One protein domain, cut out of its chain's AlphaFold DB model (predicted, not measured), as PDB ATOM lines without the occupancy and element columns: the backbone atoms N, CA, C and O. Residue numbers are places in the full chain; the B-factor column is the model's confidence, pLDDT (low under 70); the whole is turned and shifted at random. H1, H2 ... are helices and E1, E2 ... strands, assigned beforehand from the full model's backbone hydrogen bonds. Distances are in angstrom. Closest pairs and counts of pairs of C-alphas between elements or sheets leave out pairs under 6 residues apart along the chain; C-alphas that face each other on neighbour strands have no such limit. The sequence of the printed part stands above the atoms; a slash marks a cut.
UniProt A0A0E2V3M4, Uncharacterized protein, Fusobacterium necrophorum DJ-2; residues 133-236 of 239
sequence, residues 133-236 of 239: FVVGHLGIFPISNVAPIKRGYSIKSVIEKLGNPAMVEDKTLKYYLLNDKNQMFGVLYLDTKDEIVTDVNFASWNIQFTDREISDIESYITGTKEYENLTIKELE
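AT A GLANCE: This is residues 133 to 236 of the 239 residues of an uncharacterized protein of Fusobacterium necrophorum DJ-2 (UniProt A0A0E2V3M4). A strongly twisted wall of antiparallel strands, E2 to E5, has the short E1 added beside the far end of E3, with helix H2 packed over E5 and helix H1 beside the strands near the other end of E5. The long stretch of residues 143 to 154 passes between the two helices, and residues 222 to 236 fold back past H2. The 104 printed residues hold the named elements E1, H1, E2, E3, E4, E5 and H2 in that order; the branched sheet is mixed, with E1 parallel to E3 and the other pairs antiparallel. The class is mixed, helices and strands, with under half of the residues, 50, in named elements. The whole is compact, with a radius of gyration of the C-alphas of 12.7 A and spans of 37 by 30 by 22 A.

IN THESE COORDINATES: E1, residues 140 to 142, starts at C-alpha 140 (9.144, 50.287, -27.856) and is 7.2 A long. H1, residues 155 to 162, measures 10.2 A. E2, residues 167 to 169, measures 6.4 A, and E3, residues 172 to 178, 19.4 A. E4, residues 184 to 193, is the longest strand by residues, 27.6 A from C-alpha 184 (8.213, 41.905, -29.882) to C-alpha 193. E5, residues 196 to 203, measures 20.8 A. H2, residues 211 to 221, measures 15.3 A and ends at C-alpha 221 (15.701, 44.527, -15.900).

HOW THE PARTS SIT: E2, E3, E4 and E5 form a meander, each strand the antiparallel neighbour of the one before, and each successive pair is a hairpin. E3 has three neighbours: E1, beside residues 176 to 178, and E2, beside residues 172 to 174, lie on one side of it, and E4 on the other side. N 141 and O 176 of E1 and E3 are 2.9 A apart, within hydrogen-bond range, as are N 172 and O 169 of E2 and E3 at 2.8 A, N 177 and O 186 of E3 and E4 at 2.8 A, and N 189 and O 201 of E4 and E5 at 2.9 A. H1 is on the sheet at a height over the sheet of 6.2 A, over none of the strands; its closest C-alphas to E5 are those of Ile 155 and Ile 196, 5.5 A apart. H2 is on the sheet at a height over the sheet of 8.2 A, over E5, with a local plane only just fitted, to 6 C-alphas. It runs slantwise to the strands, at 36 degrees to E5 on the local plane, and the closest C-alphas of the two are those of Phe 202 and Glu 218, 6.2 A apart. H1 and H2 are apart. In H1 and H2 every O i to N i+4 pair is within hydrogen-bond range.

THE WHOLE: The C-alphas of Asp 194 and Lys 233, the two farthest apart, are 37.2 A from each other. The printed part has no cut. The link from E1 to H1, 12 residues, is long. The mean pLDDT of the printed part is 91.5, and no printed residue is under 70.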
ATOM      1  N   PHE A 133      13.589  51.853 -37.427       77.44
ATOM      2  CA  PHE A 133      13.113  53.227 -37.227       77.44
ATOM      3  C   PHE A 133      12.039  53.357 -36.131       77.44
ATOM      4  O   PHE A 133      11.838  54.454 -35.604       77.44
ATOM      5  N   VAL A 134      11.330  52.273 -35.788       78.56
ATOM      6  CA  VAL A 134      10.304  52.262 -34.726       78.56
ATOM      7  C   VAL A 134      10.955  52.210 -33.346       78.56
ATOM      8  O   VAL A 134      10.406  52.727 -32.368       78.56
ATOM      9  N   VAL A 135      12.144  51.614 -33.261       82.19
ATOM     10  CA  VAL A 135      12.869  51.395 -32.013       82.19
ATOM     11  C   VAL A 135      13.166  52.730 -31.327       82.19
ATOM     12  O   VAL A 135      13.622  53.694 -31.941       82.19
ATOM     13  N   GLY A 136      12.885  52.801 -30.027       79.06
ATOM     14  CA  GLY A 136      13.058  54.006 -29.222       79.06
ATOM     15  C   GLY A 136      11.863  54.960 -29.237       79.06
ATOM     16  O   GLY A 136      11.883  55.979 -28.543       79.06
ATOM     17  N   HIS A 137      10.811  54.637 -29.986       79.69
ATOM     18  CA  HIS A 137       9.587  55.422 -30.034       79.69
ATOM     19  C   HIS A 137       8.408  54.636 -29.462       79.69
ATOM     20  O   HIS A 137       8.416  53.411 -29.423       79.69
ATOM     21  N   LEU A 138       7.364  55.344 -29.018       77.31
ATOM     22  CA  LEU A 138       6.091  54.737 -28.591       77.31
ATOM     23  C   LEU A 138       6.210  53.725 -27.451       77.31
ATOM     24  O   LEU A 138       5.411  52.798 -27.352       77.31
ATOM     25  N   GLY A 139       7.223  53.888 -26.603       84.75
ATOM     26  CA  GLY A 139       7.508  52.935 -25.543       84.75
ATOM     27  C   GLY A 139       8.066  51.600 -26.030       84.75
ATOM     28  O   GLY A 139       8.034  50.657 -25.251       84.75
ATOM     29  N   ILE A 140       8.559  51.499 -27.269       87.81
ATOM     30  CA  ILE A 140       9.144  50.287 -27.856       87.81
ATOM     31  C   ILE A 140      10.669  50.335 -27.727       87.81
ATOM     32  O   ILE A 140      11.314  51.215 -28.297       87.81
ATOM     33  N   PHE A 141      11.258  49.390 -26.993       90.44
ATOM     34  CA  PHE A 141      12.691  49.384 -26.680       90.44
ATOM     35  C   PHE A 141      13.308  47.991 -26.775       90.44
ATOM     36  O   PHE A 141      12.664  47.013 -26.395       90.44
ATOM     37  N   PRO A 142      14.573  47.879 -27.209       92.44
ATOM     38  CA  PRO A 142      15.283  46.617 -27.143       92.44
ATOM     39  C   PRO A 142      15.576  46.289 -25.677       92.44
ATOM     40  O   PRO A 142      15.990  47.157 -24.897       92.44
ATOM     41  N   ILE A 143      15.372  45.026 -25.307       93.62
ATOM     42  CA  ILE A 143      15.620  44.512 -23.958       93.62
ATOM     43  C   ILE A 143      17.031  44.862 -23.489       93.62
ATOM     44  O   ILE A 143      17.187  45.333 -22.368       93.62
ATOM     45  N   SER A 144      18.023  44.764 -24.378       91.25
ATOM     46  CA  SER A 144      19.439  45.030 -24.112       91.25
ATOM     47  C   SER A 144      19.742  46.432 -23.558       91.25
ATOM     48  O   SER A 144      20.773  46.622 -22.912       91.25
ATOM     49  N   ASN A 145      18.838  47.404 -23.733       89.44
ATOM     50  CA  ASN A 145      19.009  48.781 -23.255       89.44
ATOM     51  C   ASN A 145      18.114  49.149 -22.061       89.44
ATOM     52  O   ASN A 145      18.237  50.253 -21.509       89.44
ATOM     53  N   VAL A 146      17.217  48.253 -21.638       92.44
ATOM     54  CA  VAL A 146      16.196  48.584 -20.638       92.44
ATOM     55  C   VAL A 146      16.767  48.657 -19.223       92.44
ATOM     56  O   VAL A 146      16.338  49.481 -18.417       92.44
ATOM     57  N   ALA A 147      17.767  47.832 -18.916       93.19
ATOM     58  CA  ALA A 147      18.314  47.705 -17.574       93.19
ATOM     59  C   ALA A 147      19.345  48.805 -17.234       93.19
ATOM     60  O   ALA A 147      20.022  49.332 -18.124       93.19
ATOM     61  N   PRO A 148      19.522  49.160 -15.948       95.31
ATOM     62  CA  PRO A 148      18.666  48.800 -14.822       95.31
ATOM     63  C   PRO A 148      17.461  49.752 -14.669       95.31
ATOM     64  O   PRO A 148      17.595  50.959 -14.875       95.31
ATOM     65  N   ILE A 149      16.326  49.230 -14.194       95.81
ATOM     66  CA  ILE A 149      15.181  49.985 -13.655       95.81
ATOM     67  C   ILE A 149      14.816  49.390 -12.303       95.81
ATOM     68  O   ILE A 149      14.472  48.217 -12.193       95.81
ATOM     69  N   LYS A 150      14.925  50.198 -11.247       93.19
ATOM     70  CA  LYS A 150      14.790  49.735  -9.861       93.19
ATOM     71  C   LYS A 150      13.652  50.451  -9.155       93.19
ATOM     72  O   LYS A 150      13.344  51.607  -9.445       93.19
ATOM     73  N   ARG A 151      13.094  49.787  -8.141       95.19
ATOM     74  CA  ARG A 151      12.195  50.432  -7.177       95.19
ATOM     75  C   ARG A 151      12.869  51.675  -6.585       95.19
ATOM     76  O   ARG A 151      14.053  51.645  -6.245       95.19
ATOM     77  N   GLY A 152      12.111  52.759  -6.477       96.06
ATOM     78  CA  GLY A 152      12.581  54.070  -6.031       96.06
ATOM     79  C   GLY A 152      13.154  54.964  -7.135       96.06
ATOM     80  O   GLY A 152      13.449  56.124  -6.854       96.06
ATOM     81  N   TYR A 153      13.294  54.481  -8.377       97.12
ATOM     82  CA  TYR A 153      13.605  55.363  -9.509       97.12
ATOM     83  C   TYR A 153      12.465  56.357  -9.724       97.12
ATOM     84  O   TYR A 153      11.296  56.008  -9.569       97.12
ATOM     85  N   SER A 154      12.797  57.597 -10.088       97.44
ATOM     86  CA  SER A 154      11.779  58.583 -10.448       97.44
ATOM     87  C   SER A 154      11.242  58.283 -11.842       97.44
ATOM     88  O   SER A 154      12.007  57.888 -12.727       97.44
ATOM     89  N   ILE A 155       9.955  58.540 -12.074       96.31
ATOM     90  CA  ILE A 155       9.354  58.421 -13.414       96.31
ATOM     91  C   ILE A 155      10.150  59.248 -14.429       96.31
ATOM     92  O   ILE A 155      10.416  58.785 -15.534       96.31
ATOM     93  N   LYS A 156      10.617  60.439 -14.032       95.88
ATOM     94  CA  LYS A 156      11.459  61.292 -14.875       95.88
ATOM     95  C   LYS A 156      12.732  60.576 -15.345       95.88
ATOM     96  O   LYS A 156      13.022  60.607 -16.532       95.88
ATOM     97  N   SER A 157      13.460  59.909 -14.445       95.06
ATOM     98  CA  SER A 157      14.674  59.158 -14.814       95.06
ATOM     99  C   SER A 157      14.386  57.977 -15.743       95.06
ATOM    100  O   SER A 157      15.178  57.687 -16.636       95.06
ATOM    101  N   VAL A 158      13.231  57.323 -15.570       94.94
ATOM    102  CA  VAL A 158      12.785  56.255 -16.472       94.94
ATOM    103  C   VAL A 158      12.506  56.822 -17.861       94.94
ATOM    104  O   VAL A 158      13.010  56.277 -18.834       94.94
ATOM    105  N   ILE A 159      11.790  57.946 -17.956       92.88
ATOM    106  CA  ILE A 159      11.490  58.610 -19.233       92.88
ATOM    107  C   ILE A 159      12.757  59.160 -19.901       92.88
ATOM    108  O   ILE A 159      12.881  59.115 -21.117       92.88
ATOM    109  N   GLU A 160      13.736  59.648 -19.142       92.12
ATOM    110  CA  GLU A 160      15.024  60.070 -19.711       92.12
ATOM    111  C   GLU A 160      15.801  58.895 -20.332       92.12
ATOM    112  O   GLU A 160      16.530  59.096 -21.302       92.12
ATOM    113  N   LYS A 161      15.633  57.675 -19.805       91.06
ATOM    114  CA  LYS A 161      16.299  56.459 -20.302       91.06
ATOM    115  C   LYS A 161      15.525  55.768 -21.429       91.06
ATOM    116  O   LYS A 161      16.134  55.341 -22.403       91.06
ATOM    117  N   LEU A 162      14.211  55.625 -21.267       90.19
ATOM    118  CA  LEU A 162      13.321  54.851 -22.138       90.19
ATOM    119  C   LEU A 162      12.318  55.719 -22.902       90.19
ATOM    120  O   LEU A 162      11.342  55.212 -23.431       90.19
ATOM    121  N   GLY A 163      12.442  57.040 -22.902       88.25
ATOM    122  CA  GLY A 163      11.411  57.894 -23.486       88.25
ATOM    123  C   GLY A 163      10.018  57.699 -22.865       88.25
ATOM    124  O   GLY A 163       9.831  57.155 -21.769       88.25
ATOM    125  N   ASN A 164       9.009  58.183 -23.586       87.44
ATOM    126  CA  ASN A 164       7.625  58.071 -23.143       87.44
ATOM    127  C   ASN A 164       7.161  56.607 -23.177       87.44
ATOM    128  O   ASN A 164       7.489  55.895 -24.129       87.44
ATOM    129  N   PRO A 165       6.377  56.164 -22.177       88.50
ATOM    130  CA  PRO A 165       5.784  54.836 -22.197       88.50
ATOM    131  C   PRO A 165       4.823  54.687 -23.371       88.50
ATOM    132  O   PRO A 165       4.266  55.670 -23.866       88.50
ATOM    133  N   ALA A 166       4.579  53.436 -23.749       81.88
ATOM    134  CA  ALA A 166       3.524  53.108 -24.690       81.88
ATOM    135  C   ALA A 166       2.184  53.522 -24.090       81.88
ATOM    136  O   ALA A 166       1.400  54.183 -24.747       81.88
ATOM    137  N   MET A 167       1.942  53.218 -22.812       82.69
ATOM    138  CA  MET A 167       0.692  53.572 -22.143       82.69
ATOM    139  C   MET A 167       0.894  53.917 -20.670       82.69
ATOM    140  O   MET A 167       1.823  53.426 -20.029       82.69
ATOM    141  N   VAL A 168      -0.017  54.735 -20.134       86.50
ATOM    142  CA  VAL A 168      -0.180  54.972 -18.698       86.50
ATOM    143  C   VAL A 168      -1.618  54.636 -18.310       86.50
ATOM    144  O   VAL A 168      -2.545  55.307 -18.757       86.50
ATOM    145  N   GLU A 169      -1.803  53.614 -17.479       84.38
ATOM    146  CA  GLU A 169      -3.115  53.145 -17.007       84.38
ATOM    147  C   GLU A 169      -3.044  52.874 -15.503       84.38
ATOM    148  O   GLU A 169      -2.145  52.172 -15.053       84.38
ATOM    149  N   ASP A 170      -3.942  53.465 -14.710       87.38
ATOM    150  CA  ASP A 170      -4.005  53.267 -13.251       87.38
ATOM    151  C   ASP A 170      -2.649  53.379 -12.524       87.38
ATOM    152  O   ASP A 170      -2.360  52.651 -11.578       87.38
ATOM    153  N   LYS A 171      -1.819  54.350 -12.938       91.62
ATOM    154  CA  LYS A 171      -0.445  54.587 -12.434       91.62
ATOM    155  C   LYS A 171       0.575  53.506 -12.811       91.62
ATOM    156  O   LYS A 171       1.655  53.459 -12.226       91.62
ATOM    157  N   THR A 172       0.273  52.706 -13.818       94.25
ATOM    158  CA  THR A 172       1.178  51.722 -14.408       94.25
ATOM    159  C   THR A 172       1.675  52.243 -15.745       94.25
ATOM    160  O   THR A 172       0.868  52.566 -16.619       94.25
ATOM    161  N   LEU A 173       2.992  52.330 -15.921       93.50
ATOM    162  CA  LEU A 173       3.597  52.585 -17.226       93.50
ATOM    163  C   LEU A 173       3.821  51.254 -17.939       93.50
ATOM    164  O   LEU A 173       4.331  50.311 -17.333       93.50
ATOM    165  N   LYS A 174       3.480  51.192 -19.227       91.94
ATOM    166  CA  LYS A 174       3.719  50.024 -20.083       91.94
ATOM    167  C   LYS A 174       4.767  50.359 -21.140       91.94
ATOM    168  O   LYS A 174       4.635  51.370 -21.831       91.94
ATOM    169  N   TYR A 175       5.775  49.504 -21.271       92.19
ATOM    170  CA  TYR A 175       6.782  49.547 -22.331       92.19
ATOM    171  C   TYR A 175       6.811  48.212 -23.066       92.19
ATOM    172  O   TYR A 175       6.729  47.148 -22.457       92.19
ATOM    173  N   TYR A 176       6.949  48.272 -24.378       89.81
ATOM    174  CA  TYR A 176       7.082  47.123 -25.248       89.81
ATOM    175  C   TYR A 176       8.560  46.746 -25.401       89.81
ATOM    176  O   TYR A 176       9.382  47.602 -25.730       89.81
ATOM    177  N   LEU A 177       8.906  45.482 -25.149       92.00
ATOM    178  CA  LEU A 177      10.277  44.985 -25.231       92.00
ATOM    179  C   LEU A 177      10.500  44.165 -26.501       92.00
ATOM    180  O   LEU A 177       9.749  43.230 -26.805       92.00
ATOM    181  N   LEU A 178      11.574  44.512 -27.203       91.69
ATOM    182  CA  LEU A 178      12.072  43.808 -28.374       91.69
ATOM    183  C   LEU A 178      13.285  42.959 -28.024       91.69
ATOM    184  O   LEU A 178      14.089  43.343 -27.174       91.69
ATOM    185  N   ASN A 179      13.415  41.827 -28.694       92.00
ATOM    186  CA  ASN A 179      14.607  40.998 -28.634       92.00
ATOM    187  C   ASN A 179      15.705  41.538 -29.578       92.00
ATOM    188  O   ASN A 179      15.536  42.590 -30.199       92.00
ATOM    189  N   ASP A 180      16.811  40.809 -29.730       90.69
ATOM    190  CA  ASP A 180      17.961  41.245 -30.541       90.69
ATOM    191  C   ASP A 180      17.693  41.265 -32.062       90.69
ATOM    192  O   ASP A 180      18.527  41.722 -32.848       90.69
ATOM    193  N   LYS A 181      16.516  40.799 -32.492       89.62
ATOM    194  CA  LYS A 181      16.023  40.823 -33.875       89.62
ATOM    195  C   LYS A 181      14.875  41.806 -34.083       89.62
ATOM    196  O   LYS A 181      14.189  41.702 -35.090       89.62
ATOM    197  N   ASN A 182      14.645  42.736 -33.155       88.75
ATOM    198  CA  ASN A 182      13.493  43.647 -33.151       88.75
ATOM    199  C   ASN A 182      12.131  42.939 -33.119       88.75
ATOM    200  O   ASN A 182      11.113  43.498 -33.532       88.75
ATOM    201  N   GLN A 183      12.087  41.706 -32.624       87.06
ATOM    202  CA  GLN A 183      10.841  40.972 -32.481       87.06
ATOM    203  C   GLN A 183      10.253  41.263 -31.103       87.06
ATOM    204  O   GLN A 183      10.916  41.145 -30.069       87.06
ATOM    205  N   MET A 184       8.985  41.653 -31.093       86.81
ATOM    206  CA  MET A 184       8.213  41.905 -29.882       86.81
ATOM    207  C   MET A 184       8.053  40.610 -29.071       86.81
ATOM    208  O   MET A 184       7.373  39.683 -29.516       86.81
ATOM    209  N   PHE A 185       8.623  40.543 -27.866       88.19
ATOM    210  CA  PHE A 185       8.601  39.311 -27.057       88.19
ATOM    211  C   PHE A 185       7.960  39.478 -25.675       88.19
ATOM    212  O   PHE A 185       7.595  38.484 -25.047       88.19
ATOM    213  N   GLY A 186       7.778  40.709 -25.189       90.19
ATOM    214  CA  GLY A 186       7.079  40.939 -23.929       90.19
ATOM    215  C   GLY A 186       6.896  42.404 -23.561       90.19
ATOM    216  O   GLY A 186       7.319  43.311 -24.270       90.19
ATOM    217  N   VAL A 187       6.226  42.635 -22.442       92.19
ATOM    218  CA  VAL A 187       5.821  43.945 -21.945       92.19
ATOM    219  C   VAL A 187       6.418  44.145 -20.557       92.19
ATOM    220  O   VAL A 187       6.297  43.286 -19.683       92.19
ATOM    221  N   LEU A 188       7.054  45.296 -20.366       95.19
ATOM    222  CA  LEU A 188       7.502  45.795 -19.076       95.19
ATOM    223  C   LEU A 188       6.401  46.654 -18.455       95.19
ATOM    224  O   LEU A 188       5.961  47.639 -19.053       95.19
ATOM    225  N   TYR A 189       6.012  46.308 -17.233       95.44
ATOM    226  CA  TYR A 189       5.076  47.058 -16.406       95.44
ATOM    227  C   TYR A 189       5.823  47.713 -15.251       95.44
ATOM    228  O   TYR A 189       6.545  47.046 -14.507       95.44
ATOM    229  N   LEU A 190       5.638  49.023 -15.099       97.31
ATOM    230  CA  LEU A 190       6.186  49.796 -13.991       97.31
ATOM    231  C   LEU A 190       5.043  50.417 -13.197       97.31
ATOM    232  O   LEU A 190       4.442  51.400 -13.638       97.31
ATOM    233  N   ASP A 191       4.771  49.870 -12.018       97.44
ATOM    234  CA  ASP A 191       3.798  50.461 -11.104       97.44
ATOM    235  C   ASP A 191       4.413  51.681 -10.441       97.44
ATOM    236  O   ASP A 191       5.579  51.663 -10.023       97.44
ATOM    237  N   THR A 192       3.621  52.741 -10.305       97.00
ATOM    238  CA  THR A 192       4.098  53.997  -9.739       97.00
ATOM    239  C   THR A 192       3.203  54.557  -8.655       97.00
ATOM    240  O   THR A 192       1.980  54.401  -8.623       97.00
ATOM    241  N   LYS A 193       3.848  55.281  -7.748       96.44
ATOM    242  CA  LYS A 193       3.197  56.049  -6.697       96.44
ATOM    243  C   LYS A 193       4.058  57.262  -6.397       96.44
ATOM    244  O   LYS A 193       5.266  57.120  -6.318       96.44
ATOM    245  N   ASP A 194       3.449  58.434  -6.229       95.06
ATOM    246  CA  ASP A 194       4.159  59.664  -5.848       95.06
ATOM    247  C   ASP A 194       5.393  59.948  -6.741       95.06
ATOM    248  O   ASP A 194       6.470  60.279  -6.258       95.06
ATOM    249  N   GLU A 195       5.227  59.762  -8.058       94.88
ATOM    250  CA  GLU A 195       6.255  59.949  -9.101       94.88
ATOM    251  C   GLU A 195       7.490  59.034  -9.014       94.88
ATOM    252  O   GLU A 195       8.504  59.280  -9.680       94.88
ATOM    253  N   ILE A 196       7.402  57.942  -8.254       97.44
ATOM    254  CA  ILE A 196       8.444  56.917  -8.168       97.44
ATOM    255  C   ILE A 196       7.927  55.540  -8.585       97.44
ATOM    256  O   ILE A 196       6.749  55.221  -8.421       97.44
ATOM    257  N   VAL A 197       8.835  54.712  -9.094       97.75
ATOM    258  CA  VAL A 197       8.600  53.299  -9.402       97.75
ATOM    259  C   VAL A 197       8.494  52.514  -8.100       97.75
ATOM    260  O   VAL A 197       9.436  52.481  -7.301       97.75
ATOM    261  N   THR A 198       7.360  51.859  -7.884       97.56
ATOM    262  CA  THR A 198       7.119  50.974  -6.739       97.56
ATOM    263  C   THR A 198       7.275  49.508  -7.092       97.56
ATOM    264  O   THR A 198       7.661  48.732  -6.217       97.56
ATOM    265  N   ASP A 199       7.028  49.139  -8.349       97.06
ATOM    266  CA  ASP A 199       7.199  47.767  -8.810       97.06
ATOM    267  C   ASP A 199       7.661  47.675 -10.264       97.06
ATOM    268  O   ASP A 199       7.502  48.623 -11.033       97.06
ATOM    269  N   VAL A 200       8.281  46.546 -10.602       96.69
ATOM    270  CA  VAL A 200       8.847  46.252 -11.923       96.69
ATOM    271  C   VAL A 200       8.478  44.817 -12.259       96.69
ATOM    272  O   VAL A 200       8.964  43.911 -11.591       96.69
ATOM    273  N   ASN A 201       7.641  44.625 -13.275       95.38
ATOM    274  CA  ASN A 201       7.138  43.309 -13.666       95.38
ATOM    275  C   ASN A 201       7.295  43.089 -15.173       95.38
ATOM    276  O   ASN A 201       7.172  44.030 -15.965       95.38
ATOM    277  N   PHE A 202       7.517  41.840 -15.572       95.06
ATOM    278  CA  PHE A 202       7.568  41.430 -16.972       95.06
ATOM    279  C   PHE A 202       6.472  40.410 -17.284       95.06
ATOM    280  O   PHE A 202       6.224  39.479 -16.522       95.06
ATOM    281  N   ALA A 203       5.839  40.552 -18.446       91.44
ATOM    282  CA  ALA A 203       4.940  39.531 -18.969       91.44
ATOM    283  C   ALA A 203       5.077  39.387 -20.483       91.44
ATOM    284  O   ALA A 203       5.377  40.339 -21.196       91.44
ATOM    285  N   SER A 204       4.792  38.189 -20.984       87.56
ATOM    286  CA  SER A 204       4.662  37.916 -22.413       87.56
ATOM    287  C   SER A 204       3.304  37.291 -22.696       87.56
ATOM    288  O   SER A 204       2.802  36.486 -21.911       87.56
ATOM    289  N   TRP A 205       2.696  37.680 -23.814       77.00
ATOM    290  CA  TRP A 205       1.413  37.135 -24.271       77.00
ATOM    291  C   TRP A 205       1.559  36.216 -25.484       77.00
ATOM    292  O   TRP A 205       0.634  35.473 -25.807       77.00
ATOM    293  N   ASN A 206       2.708  36.257 -26.158       73.62
ATOM    294  CA  ASN A 206       2.998  35.476 -27.357       73.62
ATOM    295  C   ASN A 206       4.001  34.347 -27.115       73.62
ATOM    296  O   ASN A 206       4.055  33.416 -27.916       73.62
ATOM    297  N   ILE A 207       4.743  34.405 -26.007       83.25
ATOM    298  CA  ILE A 207       5.737  33.408 -25.630       83.25
ATOM    299  C   ILE A 207       5.385  32.857 -24.255       83.25
ATOM    300  O   ILE A 207       5.144  33.597 -23.301       83.25
ATOM    301  N   GLN A 208       5.358  31.531 -24.152       88.19
ATOM    302  CA  GLN A 208       5.140  30.851 -22.884       88.19
ATOM    303  C   GLN A 208       6.476  30.657 -22.164       88.19
ATOM    304  O   GLN A 208       7.046  29.566 -22.183       88.19
ATOM    305  N   PHE A 209       6.965  31.720 -21.529       91.44
ATOM    306  CA  PHE A 209       8.131  31.633 -20.656       91.44
ATOM    307  C   PHE A 209       7.828  30.797 -19.412       91.44
ATOM    308  O   PHE A 209       6.731  30.839 -18.850       91.44
ATOM    309  N   THR A 210       8.821  30.042 -18.963       94.38
ATOM    310  CA  THR A 210       8.812  29.415 -17.642       94.38
ATOM    311  C   THR A 210       8.976  30.472 -16.549       94.38
ATOM    312  O   THR A 210       9.593  31.515 -16.768       94.38
ATOM    313  N   ASP A 211       8.518  30.178 -15.329       94.12
ATOM    314  CA  ASP A 211       8.688  31.079 -14.172       94.12
ATOM    315  C   ASP A 211      10.156  31.478 -13.950       94.12
ATOM    316  O   ASP A 211      10.464  32.594 -13.532       94.12
ATOM    317  N   ARG A 212      11.083  30.563 -14.261       95.38
ATOM    318  CA  ARG A 212      12.522  30.822 -14.182       95.38
ATOM    319  C   ARG A 212      12.972  31.855 -15.213       95.38
ATOM    320  O   ARG A 212      13.765  32.721 -14.869       95.38
ATOM    321  N   GLU A 213      12.507  31.749 -16.453       95.81
ATOM    322  CA  GLU A 213      12.872  32.678 -17.528       95.81
ATOM    323  C   GLU A 213      12.300  34.071 -17.267       95.81
ATOM    324  O   GLU A 213      13.023  35.054 -17.398       95.81
ATOM    325  N   ILE A 214      11.048  34.153 -16.797       95.50
ATOM    326  CA  ILE A 214      10.439  35.414 -16.348       95.50
ATOM    327  C   ILE A 214      11.285  36.035 -15.233       95.50
ATOM    328  O   ILE A 214      11.710  37.183 -15.352       95.50
ATOM    329  N   SER A 215      11.610  35.260 -14.193       95.25
ATOM    330  CA  SER A 215      12.443  35.740 -13.086       95.25
ATOM    331  C   SER A 215      13.835  36.176 -13.548       95.25
ATOM    332  O   SER A 215      14.366  37.146 -13.016       95.25
ATOM    333  N   ASP A 216      14.443  35.481 -14.510       96.25
ATOM    334  CA  ASP A 216      15.752  35.841 -15.054       96.25
ATOM    335  C   ASP A 216      15.690  37.177 -15.816       96.25
ATOM    336  O   ASP A 216      16.566  38.026 -15.624       96.25
ATOM    337  N   ILE A 217      14.643  37.391 -16.623       96.69
ATOM    338  CA  ILE A 217      14.388  38.655 -17.332       96.69
ATOM    339  C   ILE A 217      14.184  39.794 -16.328       96.69
ATOM    340  O   ILE A 217      14.846  40.825 -16.428       96.69
ATOM    341  N   GLU A 218      13.331  39.612 -15.319       96.31
ATOM    342  CA  GLU A 218      13.093  40.620 -14.276       96.31
ATOM    343  C   GLU A 218      14.363  40.925 -13.473       96.31
ATOM    344  O   GLU A 218      14.664  42.086 -13.174       96.31
ATOM    345  N   SER A 219      15.170  39.905 -13.167       95.94
ATOM    346  CA  SER A 219      16.473  40.079 -12.530       95.94
ATOM    347  C   SER A 219      17.427  40.915 -13.381       95.94
ATOM    348  O   SER A 219      18.142  41.758 -12.831       95.94
ATOM    349  N   TYR A 220      17.426  40.734 -14.702       97.62
ATOM    350  CA  TYR A 220      18.191  41.584 -15.608       97.62
ATOM    351  C   TYR A 220      17.649  43.017 -15.645       97.62
ATOM    352  O   TYR A 220      18.408  43.952 -15.395       97.62
ATOM    353  N   ILE A 221      16.341  43.202 -15.851       97.00
ATOM    354  CA  ILE A 221      15.701  44.527 -15.900       97.00
ATOM    355  C   ILE A 221      16.003  45.313 -14.622       97.00
ATOM    356  O   ILE A 221      16.345  46.492 -14.676       97.00
ATOM    357  N   THR A 222      15.953  44.659 -13.463       96.38
ATOM    358  CA  THR A 222      16.261  45.279 -12.166       96.38
ATOM    359  C   THR A 222      17.759  45.441 -11.892       96.38
ATOM    360  O   THR A 222      18.141  46.061 -10.897       96.38
ATOM    361  N   GLY A 223      18.636  44.949 -12.770       95.12
ATOM    362  CA  GLY A 223      20.091  45.076 -12.676       95.12
ATOM    363  C   GLY A 223      20.730  44.193 -11.606       95.12
ATOM    364  O   GLY A 223      21.730  44.588 -11.007       95.12
ATOM    365  N   THR A 224      20.116  43.050 -11.301       94.88
ATOM    366  CA  THR A 224      20.684  42.005 -10.428       94.88
ATOM    367  C   THR A 224      21.371  40.891 -11.219       94.88
ATOM    368  O   THR A 224      22.110  40.095 -10.641       94.88
ATOM    369  N   LYS A 225      21.158  40.859 -12.536       95.12
ATOM    370  CA  LYS A 225      21.765  39.933 -13.488       95.12
ATOM    371  C   LYS A 225      22.234  40.715 -14.717       95.12
ATOM    372  O   LYS A 225      21.562  41.652 -15.130       95.12
ATOM    373  N   GLU A 226      23.377  40.342 -15.280       94.56
ATOM    374  CA  GLU A 226      23.871  40.915 -16.545       94.56
ATOM    375  C   GLU A 226      23.156  40.284 -17.750       94.56
ATOM    376  O   GLU A 226      22.718  39.129 -17.667       94.56
ATOM    377  N   TYR A 227      23.062  41.020 -18.863       93.50
ATOM    378  CA  TYR A 227      22.338  40.582 -20.064       93.50
ATOM    379  C   TYR A 227      22.901  39.276 -20.631       93.50
ATOM    380  O   TYR A 227      22.156  38.350 -20.933       93.50
ATOM    381  N   GLU A 228      24.228  39.148 -20.675       91.25
ATOM    382  CA  GLU A 228      24.937  37.998 -21.246       91.25
ATOM    383  C   GLU A 228      24.690  36.693 -20.470       91.25
ATOM    384  O   GLU A 228      25.011  35.606 -20.945       91.25
ATOM    385  N   ASN A 229      24.120  36.786 -19.265       93.06
ATOM    386  CA  ASN A 229      23.765  35.632 -18.443       93.06
ATOM    387  C   ASN A 229      22.313  35.168 -18.658       93.06
ATOM    388  O   ASN A 229      21.871  34.221 -17.993       93.06
ATOM    389  N   LEU A 230      21.541  35.835 -19.521       92.38
ATOM    390  CA  LEU A 230      20.200  35.401 -19.903       92.38
ATOM    391  C   LEU A 230      20.302  34.265 -20.922       92.38
ATOM    392  O   LEU A 230      20.544  34.476 -22.102       92.38
ATOM    393  N   THR A 231      20.103  33.030 -20.466       88.62
ATOM    394  CA  THR A 231      20.103  31.843 -21.332       88.62
ATOM    395  C   THR A 231      18.691  31.561 -21.845       88.62
ATOM    396  O   THR A 231      18.105  30.536 -21.496       88.62
ATOM    397  N   ILE A 232      18.121  32.504 -22.600       91.94
ATOM    398  CA  ILE A 232      16.742  32.460 -23.107       91.94
ATOM    399  C   ILE A 232      16.802  32.636 -24.622       91.94
ATOM    400  O   ILE A 232      17.146  33.712 -25.105       91.94
ATOM    401  N   LYS A 233      16.489  31.577 -25.375       90.69
ATOM    402  CA  LYS A 233      16.648  31.560 -26.840       90.69
ATOM    403  C   LYS A 233      15.790  32.625 -27.537       90.69
ATOM    404  O   LYS A 233      16.218  33.196 -28.527       90.69
ATOM    405  N   GLU A 234      14.617  32.937 -26.986       90.31
ATOM    406  CA  GLU A 234      13.681  33.911 -27.553       90.31
ATOM    407  C   GLU A 234      14.198  35.360 -27.489       90.31
ATOM    408  O   GLU A 234      13.647  36.235 -28.158       90.31
ATOM    409  N   LEU A 235      15.268  35.623 -26.725       90.62
ATOM    410  CA  LEU A 235      15.979  36.904 -26.772       90.62
ATOM    411  C   LEU A 235      16.850  37.046 -28.032       90.62
ATOM    412  O   LEU A 235      17.136  38.167 -28.446       90.62
ATOM    413  N   GLU A 236      17.229  35.933 -28.661       89.81
ATOM    414  CA  GLU A 236      17.987  35.924 -29.914       89.81
ATOM    415  C   GLU A 236      17.064  35.862 -31.135       89.81
ATOM    416  O   GLU A 236      17.279  36.603 -32.087       89.81
TER     417      GLU A 236